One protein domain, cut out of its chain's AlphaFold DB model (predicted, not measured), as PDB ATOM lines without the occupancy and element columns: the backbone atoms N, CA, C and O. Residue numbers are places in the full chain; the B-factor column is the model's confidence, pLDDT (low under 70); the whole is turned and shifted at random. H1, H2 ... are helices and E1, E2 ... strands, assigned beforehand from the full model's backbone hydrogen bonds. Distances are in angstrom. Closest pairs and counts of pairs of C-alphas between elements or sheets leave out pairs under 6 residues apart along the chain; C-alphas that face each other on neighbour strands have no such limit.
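Overview. This is residues 35 to 99 of the 106 residues of an uncharacterized protein of Betaproteobacteria bacterium RIFCSPLOWO2_12_FULL_62_13b (UniProt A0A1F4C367). A small sheet of three strands is covered on both faces by helices: the short H1 over one face, the longer H2 over the other, both running along the strands in three layers, helix, sheet, helix. The loop before H2 sticks out with residues 78 to 83, of which 83 belongs to H2. The printed part has 65 residues, with two named helices and three named strands that follow along the chain as E1, H1, E2, E3, H2; the sheet, ordered E1, E3, E2, is mixed, and the class is mixed, helices and strands. It is compact, with a radius of gyration of the C-alphas of 11.4 A and spans of 32 by 25 by 16 A.

Arrangement. Edge strand E1, residues 35 to 39, is parallel to inner strand E3, residues 69 to 74, at 22 degrees; N 38 and O 72 are 2.8 A apart, within hydrogen-bond range. H1, residues 43 to 51, is on the sheet at a height of 7.8 A. It runs along edge strand E2, residues 61 to 66, at 18 degrees on the local plane; their closest C-alphas, Pro 43 and Ala 61, are 5.4 A apart. E2 and E3 form an antiparallel hairpin at 169 degrees, with N 64 and O 71 at 2.8 A. H2, residues 83 to 98, is on the opposite face, 8.2 A high, over E3 and E2; the closest C-alphas of E2 and H2, Ala 63 and Glu 92, are 5.2 A apart. H1 and H2 are apart. In both helices every O i to N i+4 pair is within hydrogen-bond range.

Along the chain. E1 begins at C-alpha 35 (366.982, 415.415, 347.029) and measures 12.8 A, H1 11.7 A, E2 16.9 A and E3 16.4 A. H2 measures 22.0 A and ends at C-alpha 98 (362.967, 418.444, 359.468).

Size, cuts and confidence. The farthest C-alphas, Gly 67 and Asp 81, are 33.0 A apart. The printed part has no cut and no long link. Residues 53 to 58 and residue 99 have pLDDT under 70.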
ATOM      1  N   VAL A  35     365.700 415.691 346.370       94.12
ATOM      2  CA  VAL A  35     366.982 415.415 347.029       94.12
ATOM      3  C   VAL A  35     368.016 414.994 345.995       94.12
ATOM      4  O   VAL A  35     367.830 414.019 345.274       94.12
ATOM      5  N   THR A  36     369.125 415.727 345.941       96.19
ATOM      6  CA  THR A  36     370.313 415.372 345.158       96.19
ATOM      7  C   THR A  36     371.395 414.857 346.092       96.19
ATOM      8  O   THR A  36     371.769 415.541 347.046       96.19
ATOM      9  N   TRP A  37     371.921 413.666 345.819       93.69
ATOM     10  CA  TRP A  37     373.057 413.102 346.547       93.69
ATOM     11  C   TRP A  37     374.335 413.294 345.738       93.69
ATOM     12  O   TRP A  37     374.435 412.838 344.601       93.69
ATOM     13  N   VAL A  38     375.311 413.971 346.333       95.38
ATOM     14  CA  VAL A  38     376.640 414.205 345.774       95.38
ATOM     15  C   VAL A  38     377.631 413.358 346.559       95.38
ATOM     16  O   VAL A  38     377.926 413.629 347.724       95.38
ATOM     17  N   MET A  39     378.135 412.315 345.906       94.56
ATOM     18  CA  MET A  39     379.183 411.457 346.452       94.56
ATOM     19  C   MET A  39     380.555 412.052 346.131       94.56
ATOM     20  O   MET A  39     380.835 412.377 344.979       94.56
ATOM     21  N   THR A  40     381.401 412.206 347.147       92.81
ATOM     22  CA  THR A  40     382.740 412.800 347.019       92.81
ATOM     23  C   THR A  40     383.711 412.176 348.014       92.81
ATOM     24  O   THR A  40     383.342 411.900 349.153       92.81
ATOM     25  N   ASP A  41     384.970 411.992 347.620       91.56
ATOM     26  CA  ASP A  41     386.019 411.511 348.530       91.56
ATOM     27  C   ASP A  41     386.470 412.582 349.535       91.56
ATOM     28  O   ASP A  41     387.080 412.261 350.555       91.56
ATOM     29  N   ASP A  42     386.114 413.846 349.288       91.56
ATOM     30  CA  ASP A  42     386.378 414.983 350.171       91.56
ATOM     31  C   ASP A  42     385.076 415.745 350.486       91.56
ATOM     32  O   ASP A  42     384.782 416.791 349.887       91.56
ATOM     33  N   PRO A  43     384.238 415.210 351.399       91.69
ATOM     34  CA  PRO A  43     383.002 415.866 351.807       91.69
ATOM     35  C   PRO A  43     383.249 417.198 352.505       91.69
ATOM     36  O   PRO A  43     382.440 418.106 352.351       91.69
ATOM     37  N   SER A  44     384.358 417.346 353.238       88.62
ATOM     38  CA  SER A  44     384.634 418.570 353.995       88.62
ATOM     39  C   SER A  44     384.784 419.756 353.055       88.62
ATOM     40  O   SER A  44     384.077 420.751 353.211       88.62
ATOM     41  N   ARG A  45     385.627 419.624 352.025       89.75
ATOM     42  CA  ARG A  45     385.810 420.682 351.030       89.75
ATOM     43  C   ARG A  45     384.528 420.964 350.254       89.75
ATOM     44  O   ARG A  45     384.154 422.127 350.115       89.75
ATOM     45  N   ALA A  46     383.824 419.923 349.803       91.12
ATOM     46  CA  ALA A  46     382.556 420.094 349.090       91.12
ATOM     47  C   ALA A  46     381.521 420.848 349.946       91.12
ATOM     48  O   ALA A  46     380.792 421.706 349.451       91.12
ATOM     49  N   CYS A  47     381.500 420.579 351.251       89.94
ATOM     50  CA  CYS A  47     380.648 421.275 352.200       89.94
ATOM     51  C   CYS A  47     381.043 422.731 352.424       89.94
ATOM     52  O   CYS A  47     380.159 423.584 352.522       89.94
ATOM     53  N   ASP A  48     382.333 423.036 352.500       87.06
ATOM     54  CA  ASP A  48     382.810 424.409 352.663       87.06
ATOM     55  C   ASP A  48     382.495 425.260 351.424       87.06
ATOM     56  O   ASP A  48     381.956 426.365 351.556       87.06
ATOM     57  N   GLU A  49     382.712 424.706 350.228       88.25
ATOM     58  CA  GLU A  49     382.324 425.312 348.949       88.25
ATOM     59  C   GLU A  49     380.798 425.509 348.864       88.25
ATOM     60  O   GLU A  49     380.308 426.576 348.477       88.25
ATOM     61  N   ALA A  50     380.014 424.510 349.283       85.38
ATOM     62  CA  ALA A  50     378.560 424.569 349.220       85.38
ATOM     63  C   ALA A  50     377.954 425.524 350.259       85.38
ATOM     64  O   ALA A  50     376.976 426.209 349.964       85.38
ATOM     65  N   LEU A  51     378.475 425.590 351.481       82.62
ATOM     66  CA  LEU A  51     377.869 426.375 352.560       82.62
ATOM     67  C   LEU A  51     378.449 427.791 352.670       82.62
ATOM     68  O   LEU A  51     377.855 428.631 353.352       82.62
ATOM     69  N   GLY A  52     379.560 428.075 351.980       73.62
ATOM     70  CA  GLY A  52     380.184 429.398 351.925       73.62
ATOM     71  C   GLY A  52     380.717 429.874 353.277       73.62
ATOM     72  O   GLY A  52     380.822 431.078 353.512       73.62
ATOM     73  N   LYS A  53     380.977 428.942 354.201       66.62
ATOM     74  CA  LYS A  53     381.476 429.233 355.545       66.62
ATOM     75  C   LYS A  53     382.517 428.196 355.943       66.62
ATOM     76  O   LYS A  53     382.110 427.048 356.143       66.62
ATOM     77  N   PRO A  54     383.787 428.594 356.137       58.00
ATOM     78  CA  PRO A  54     384.723 427.746 356.852       58.00
ATOM     79  C   PRO A  54     384.198 427.592 358.281       58.00
ATOM     80  O   PRO A  54     384.000 428.581 358.991       58.00
ATOM     81  N   LEU A  55     383.882 426.363 358.684       60.31
ATOM     82  CA  LEU A  55     383.641 426.064 360.092       60.31
ATOM     83  C   LEU A  55     384.963 425.755 360.789       60.31
ATOM     84  O   LEU A  55     385.914 425.268 360.184       60.31
ATOM     85  N   ILE A  56     384.993 425.998 362.096       59.03
ATOM     86  CA  ILE A  56     386.041 425.477 362.970       59.03
ATOM     87  C   ILE A  56     385.741 423.983 363.175       59.03
ATOM     88  O   ILE A  56     384.851 423.636 363.948       59.03
ATOM     89  N   GLY A  57     386.438 423.115 362.439       65.81
ATOM     90  CA  GLY A  57     386.324 421.652 362.527       65.81
ATOM     91  C   GLY A  57     386.092 420.960 361.178       65.81
ATOM     92  O   GLY A  57     385.769 421.603 360.183       65.81
ATOM     93  N   THR A  58     386.253 419.635 361.145       68.06
ATOM     94  CA  THR A  58     386.077 418.816 359.932       68.06
ATOM     95  C   THR A  58     384.616 418.407 359.748       68.06
ATOM     96  O   THR A  58     384.011 417.842 360.662       68.06
ATOM     97  N   ARG A  59     384.048 418.632 358.555       79.88
ATOM     98  CA  ARG A  59     382.728 418.104 358.172       79.88
ATOM     99  C   ARG A  59     382.891 416.827 357.358       79.88
ATOM    100  O   ARG A  59     383.443 416.847 356.268       79.88
ATOM    101  N   ASN A  60     382.359 415.721 357.862       88.62
ATOM    102  CA  ASN A  60     382.358 414.450 357.127       88.62
ATOM    103  C   ASN A  60     381.157 414.308 356.176       88.62
ATOM    104  O   ASN A  60     381.121 413.377 355.372       88.62
ATOM    105  N   ALA A  61     380.185 415.215 356.291       92.75
ATOM    106  CA  ALA A  61     379.020 415.349 355.433       92.75
ATOM    107  C   ALA A  61     378.350 416.719 355.662       92.75
ATOM    108  O   ALA A  61     378.680 417.424 356.625       92.75
ATOM    109  N   CYS A  62     377.436 417.103 354.771       91.25
ATOM    110  CA  CYS A  62     376.500 418.203 355.001       91.25
ATOM    111  C   CYS A  62     375.298 418.144 354.055       91.25
ATOM    112  O   CYS A  62     375.399 417.703 352.909       91.25
ATOM    113  N   ALA A  63     374.186 418.714 354.502       92.19
ATOM    114  CA  ALA A  63     373.043 419.055 353.679       92.19
ATOM    115  C   ALA A  63     372.964 420.565 353.425       92.19
ATOM    116  O   ALA A  63     373.183 421.401 354.308       92.19
ATOM    117  N   ARG A  64     372.574 420.927 352.205       89.31
ATOM    118  CA  ARG A  64     372.222 422.290 351.824       89.31
ATOM    119  C   ARG A  64     370.789 422.321 351.324       89.31
ATOM    120  O   ARG A  64     370.512 421.861 350.222       89.31
ATOM    121  N   LEU A  65     369.912 422.940 352.103       87.31
ATOM    122  CA  LEU A  65     368.529 423.200 351.718       87.31
ATOM    123  C   LEU A  65     368.413 424.569 351.024       87.31
ATOM    124  O   LEU A  65     368.888 425.582 351.548       87.31
ATOM    125  N   ARG A  66     367.775 424.605 349.851       85.81
ATOM    126  CA  ARG A  66     367.403 425.825 349.119       85.81
ATOM    127  C   ARG A  66     365.970 425.688 348.600       85.81
ATOM    128  O   ARG A  66     365.727 425.064 347.573       85.81
ATOM    129  N   GLY A  67     365.014 426.295 349.298       85.31
ATOM    130  CA  GLY A  67     363.601 426.153 348.944       85.31
ATOM    131  C   GLY A  67     363.150 424.697 349.083       85.31
ATOM    132  O   GLY A  67     363.182 424.155 350.186       85.31
ATOM    133  N   ASN A  68     362.730 424.080 347.977       88.38
ATOM    134  CA  ASN A  68     362.296 422.680 347.958       88.38
ATOM    135  C   ASN A  68     363.411 421.675 347.628       88.38
ATOM    136  O   ASN A  68     363.223 420.468 347.805       88.38
ATOM    137  N   ASP A  69     364.552 422.171 347.160       91.94
ATOM    138  CA  ASP A  69     365.675 421.345 346.748       91.94
ATOM    139  C   ASP A  69     366.667 421.207 347.902       91.94
ATOM    140  O   ASP A  69     367.046 422.190 348.548       91.94
ATOM    141  N   CYS A  70     367.106 419.977 348.156       93.06
ATOM    142  CA  CYS A  70     368.160 419.679 349.111       93.06
ATOM    143  C   CYS A  70     369.308 418.942 348.424       93.06
ATOM    144  O   CYS A  70     369.095 417.953 347.726       93.06
ATOM    145  N   THR A  71     370.536 419.397 348.648       95.56
ATOM    146  CA  THR A  71     371.742 418.705 348.184       95.56
ATOM    147  C   THR A  71     372.502 418.154 349.377       95.56
ATOM    148  O   THR A  71     372.835 418.915 350.285       95.56
ATOM    149  N   ILE A  72     372.787 416.856 349.367       95.56
ATOM    150  CA  ILE A  72     373.559 416.167 350.403       95.56
ATOM    151  C   ILE A  72     374.940 415.843 349.843       95.56
ATOM    152  O   ILE A  72     375.038 415.211 348.795       95.56
ATOM    153  N   TYR A  73     375.987 416.245 350.555       95.00
ATOM    154  CA  TYR A  73     377.379 415.935 350.243       95.00
ATOM    155  C   TYR A  73     377.880 414.926 351.266       95.00
ATOM    156  O   TYR A  73     377.927 415.221 352.460       95.00
ATOM    157  N   VAL A  74     378.228 413.729 350.807       95.38
ATOM    158  CA  VAL A  74     378.660 412.610 351.654       95.38
ATOM    159  C   VAL A  74     379.757 411.822 350.955       95.38
ATOM    160  O   VAL A  74     379.867 411.831 349.728       95.38
ATOM    161  N   ARG A  75     380.557 411.095 351.735       93.88
ATOM    162  CA  ARG A  75     381.469 410.102 351.163       93.88
ATOM    163  C   ARG A  75     380.702 408.886 350.639       93.88
ATOM    164  O   ARG A  75     379.709 408.501 351.264       93.88
ATOM    165  N   PRO A  76     381.165 408.237 349.559       93.19
ATOM    166  CA  PRO A  76     380.602 406.960 349.154       93.19
ATOM    167  C   PRO A  76     380.815 405.895 350.254       93.19
ATOM    168  O   PRO A  76     381.827 405.930 350.975       93.19
ATOM    169  N   PRO A  77     379.874 404.947 350.417       92.94
ATOM    170  CA  PRO A  77     380.099 403.773 351.250       92.94
ATOM    171  C   PRO A  77     381.195 402.904 350.627       92.94
ATOM    172  O   PRO A  77     381.251 402.740 349.410       92.94
ATOM    173  N   LYS A  78     382.069 402.329 351.456       93.00
ATOM    174  CA  LYS A  78     383.140 401.440 350.966       93.00
ATOM    175  C   LYS A  78     382.660 400.009 350.706       93.00
ATOM    176  O   LYS A  78     383.297 399.276 349.960       93.00
ATOM    177  N   HIS A  79     381.567 399.616 351.354       93.88
ATOM    178  CA  HIS A  79     380.910 398.314 351.265       93.88
ATOM    179  C   HIS A  79     379.483 398.433 351.828       93.88
ATOM    180  O   HIS A  79     379.145 399.445 352.445       93.88
ATOM    181  N   GLU A  80     378.651 397.406 351.641       92.62
ATOM    182  CA  GLU A  80     377.241 397.411 352.075       92.62
ATOM    183  C   GLU A  80     377.069 397.627 353.588       92.62
ATOM    184  O   GLU A  80     376.178 398.358 354.013       92.62
ATOM    185  N   ASP A  81     377.993 397.101 354.394       94.69
ATOM    186  CA  ASP A  81     377.977 397.233 355.856       94.69
ATOM    187  C   ASP A  81     378.663 398.504 356.387       94.69
ATOM    188  O   ASP A  81     379.016 398.579 357.568       94.69
ATOM    189  N   ASP A  82     378.920 399.512 355.547       95.50
ATOM    190  CA  ASP A  82     379.551 400.765 355.979       95.50
ATOM    191  C   ASP A  82     378.555 401.618 356.781       95.50
ATOM    192  O   ASP A  82     378.015 402.630 356.324       95.50
ATOM    193  N   ARG A  83     378.316 401.188 358.024       95.00
ATOM    194  CA  ARG A  83     377.355 401.789 358.956       95.00
ATOM    195  C   ARG A  83     377.595 403.277 359.148       95.00
ATOM    196  O   ARG A  83     376.642 404.023 359.337       95.00
ATOM    197  N   ASN A  84     378.850 403.712 359.088       93.25
ATOM    198  CA  ASN A  84     379.194 405.117 359.245       93.25
ATOM    199  C   ASN A  84     378.754 405.948 358.026       93.25
ATOM    200  O   ASN A  84     378.205 407.029 358.203       93.25
ATOM    201  N   ALA A  85     378.938 405.454 356.796       92.06
ATOM    202  CA  ALA A  85     378.440 406.146 355.601       92.06
ATOM    203  C   ALA A  85     376.905 406.236 355.598       92.06
ATOM    204  O   ALA A  85     376.346 407.300 355.331       92.06
ATOM    205  N   ILE A  86     376.232 405.144 355.970       93.44
ATOM    206  CA  ILE A  86     374.765 405.082 356.063       93.44
ATOM    207  C   ILE A  86     374.248 406.041 357.143       93.44
ATOM    208  O   ILE A  86     373.305 406.794 356.902       93.44
ATOM    209  N   PHE A  87     374.889 406.055 358.315       93.94
ATOM    210  CA  PHE A  87     374.562 406.974 359.403       93.94
ATOM    211  C   PHE A  87     374.686 408.439 358.971       93.94
ATOM    212  O   PHE A  87     373.763 409.218 359.205       93.94
ATOM    213  N   LEU A  88     375.788 408.810 358.309       93.62
ATOM    214  CA  LEU A  88     376.001 410.175 357.824       93.62
ATOM    215  C   LEU A  88     374.938 410.583 356.800       93.62
ATOM    216  O   LEU A  88     374.362 411.661 356.920       93.62
ATOM    217  N   LEU A  89     374.615 409.712 355.838       93.75
ATOM    218  CA  LEU A  89     373.549 409.978 354.872       93.75
ATOM    219  C   LEU A  89     372.194 410.186 355.560       93.75
ATOM    220  O   LEU A  89     371.488 411.137 355.236       93.75
ATOM    221  N   GLY A  90     371.839 409.326 356.519       92.88
ATOM    222  CA  GLY A  90     370.592 409.456 357.276       92.88
ATOM    223  C   GLY A  90     370.530 410.746 358.099       92.88
ATOM    224  O   GLY A  90     369.506 411.427 358.099       92.88
ATOM    225  N   HIS A  91     371.638 411.114 358.747       92.44
ATOM    226  CA  HIS A  91     371.775 412.368 359.486       92.44
ATOM    227  C   HIS A  91     371.561 413.592 358.578       92.44
ATOM    228  O   HIS A  91     370.773 414.476 358.912       92.44
ATOM    229  N   GLU A  92     372.195 413.628 357.401       92.00
ATOM    230  CA  GLU A  92     372.023 414.734 356.451       92.00
ATOM    231  C   GLU A  92     370.644 414.757 355.789       92.00
ATOM    232  O   GLU A  92     370.069 415.827 355.584       92.00
ATOM    233  N   ALA A  93     370.063 413.589 355.507       92.19
ATOM    234  CA  ALA A  93     368.691 413.501 355.025       92.19
ATOM    235  C   ALA A  93     367.721 414.120 356.038       92.19
ATOM    236  O   ALA A  93     366.816 414.857 355.649       92.19
ATOM    237  N   LEU A  94     367.942 413.905 357.338       89.06
ATOM    238  CA  LEU A  94     367.103 414.493 358.374       89.06
ATOM    239  C   LEU A  94     367.127 416.032 358.322       89.06
ATOM    240  O   LEU A  94     366.060 416.650 358.363       89.06
ATOM    241  N   HIS A  95     368.299 416.649 358.117       86.69
ATOM    242  CA  HIS A  95     368.412 418.106 357.921       86.69
ATOM    243  C   HIS A  95     367.581 418.613 356.726       86.69
ATOM    244  O   HIS A  95     367.041 419.719 356.785       86.69
ATOM    245  N   CYS A  96     367.419 417.820 355.658       88.06
ATOM    246  CA  CYS A  96     366.592 418.192 354.499       88.06
ATOM    247  C   CYS A  96     365.083 418.227 354.797       88.06
ATOM    248  O   CYS A  96     364.354 419.033 354.206       88.06
ATOM    249  N   PHE A  97     364.596 417.342 355.669       86.62
ATOM    250  CA  PHE A  97     363.158 417.165 355.896       86.62
ATOM    251  C   PHE A  97     362.646 417.893 357.128       86.62
ATOM    252  O   PHE A  97     361.522 418.390 357.106       86.62
ATOM    253  N   ALA A  98     363.451 417.975 358.181       79.00
ATOM    254  CA  ALA A  98     362.967 418.444 359.468       79.00
ATOM    255  C   ALA A  98     363.847 419.526 360.126       79.00
ATOM    256  O   ALA A  98     363.642 419.891 361.282       79.00
ATOM    257  N   GLY A  99     364.708 420.163 359.322       68.12
ATOM    258  CA  GLY A  99     365.291 421.473 359.617       68.12
ATOM    259  C   GLY A  99     366.658 421.428 360.298       68.12
ATOM    260  O   GLY A  99     367.356 420.420 360.276       68.12
TER     261      GLY A  99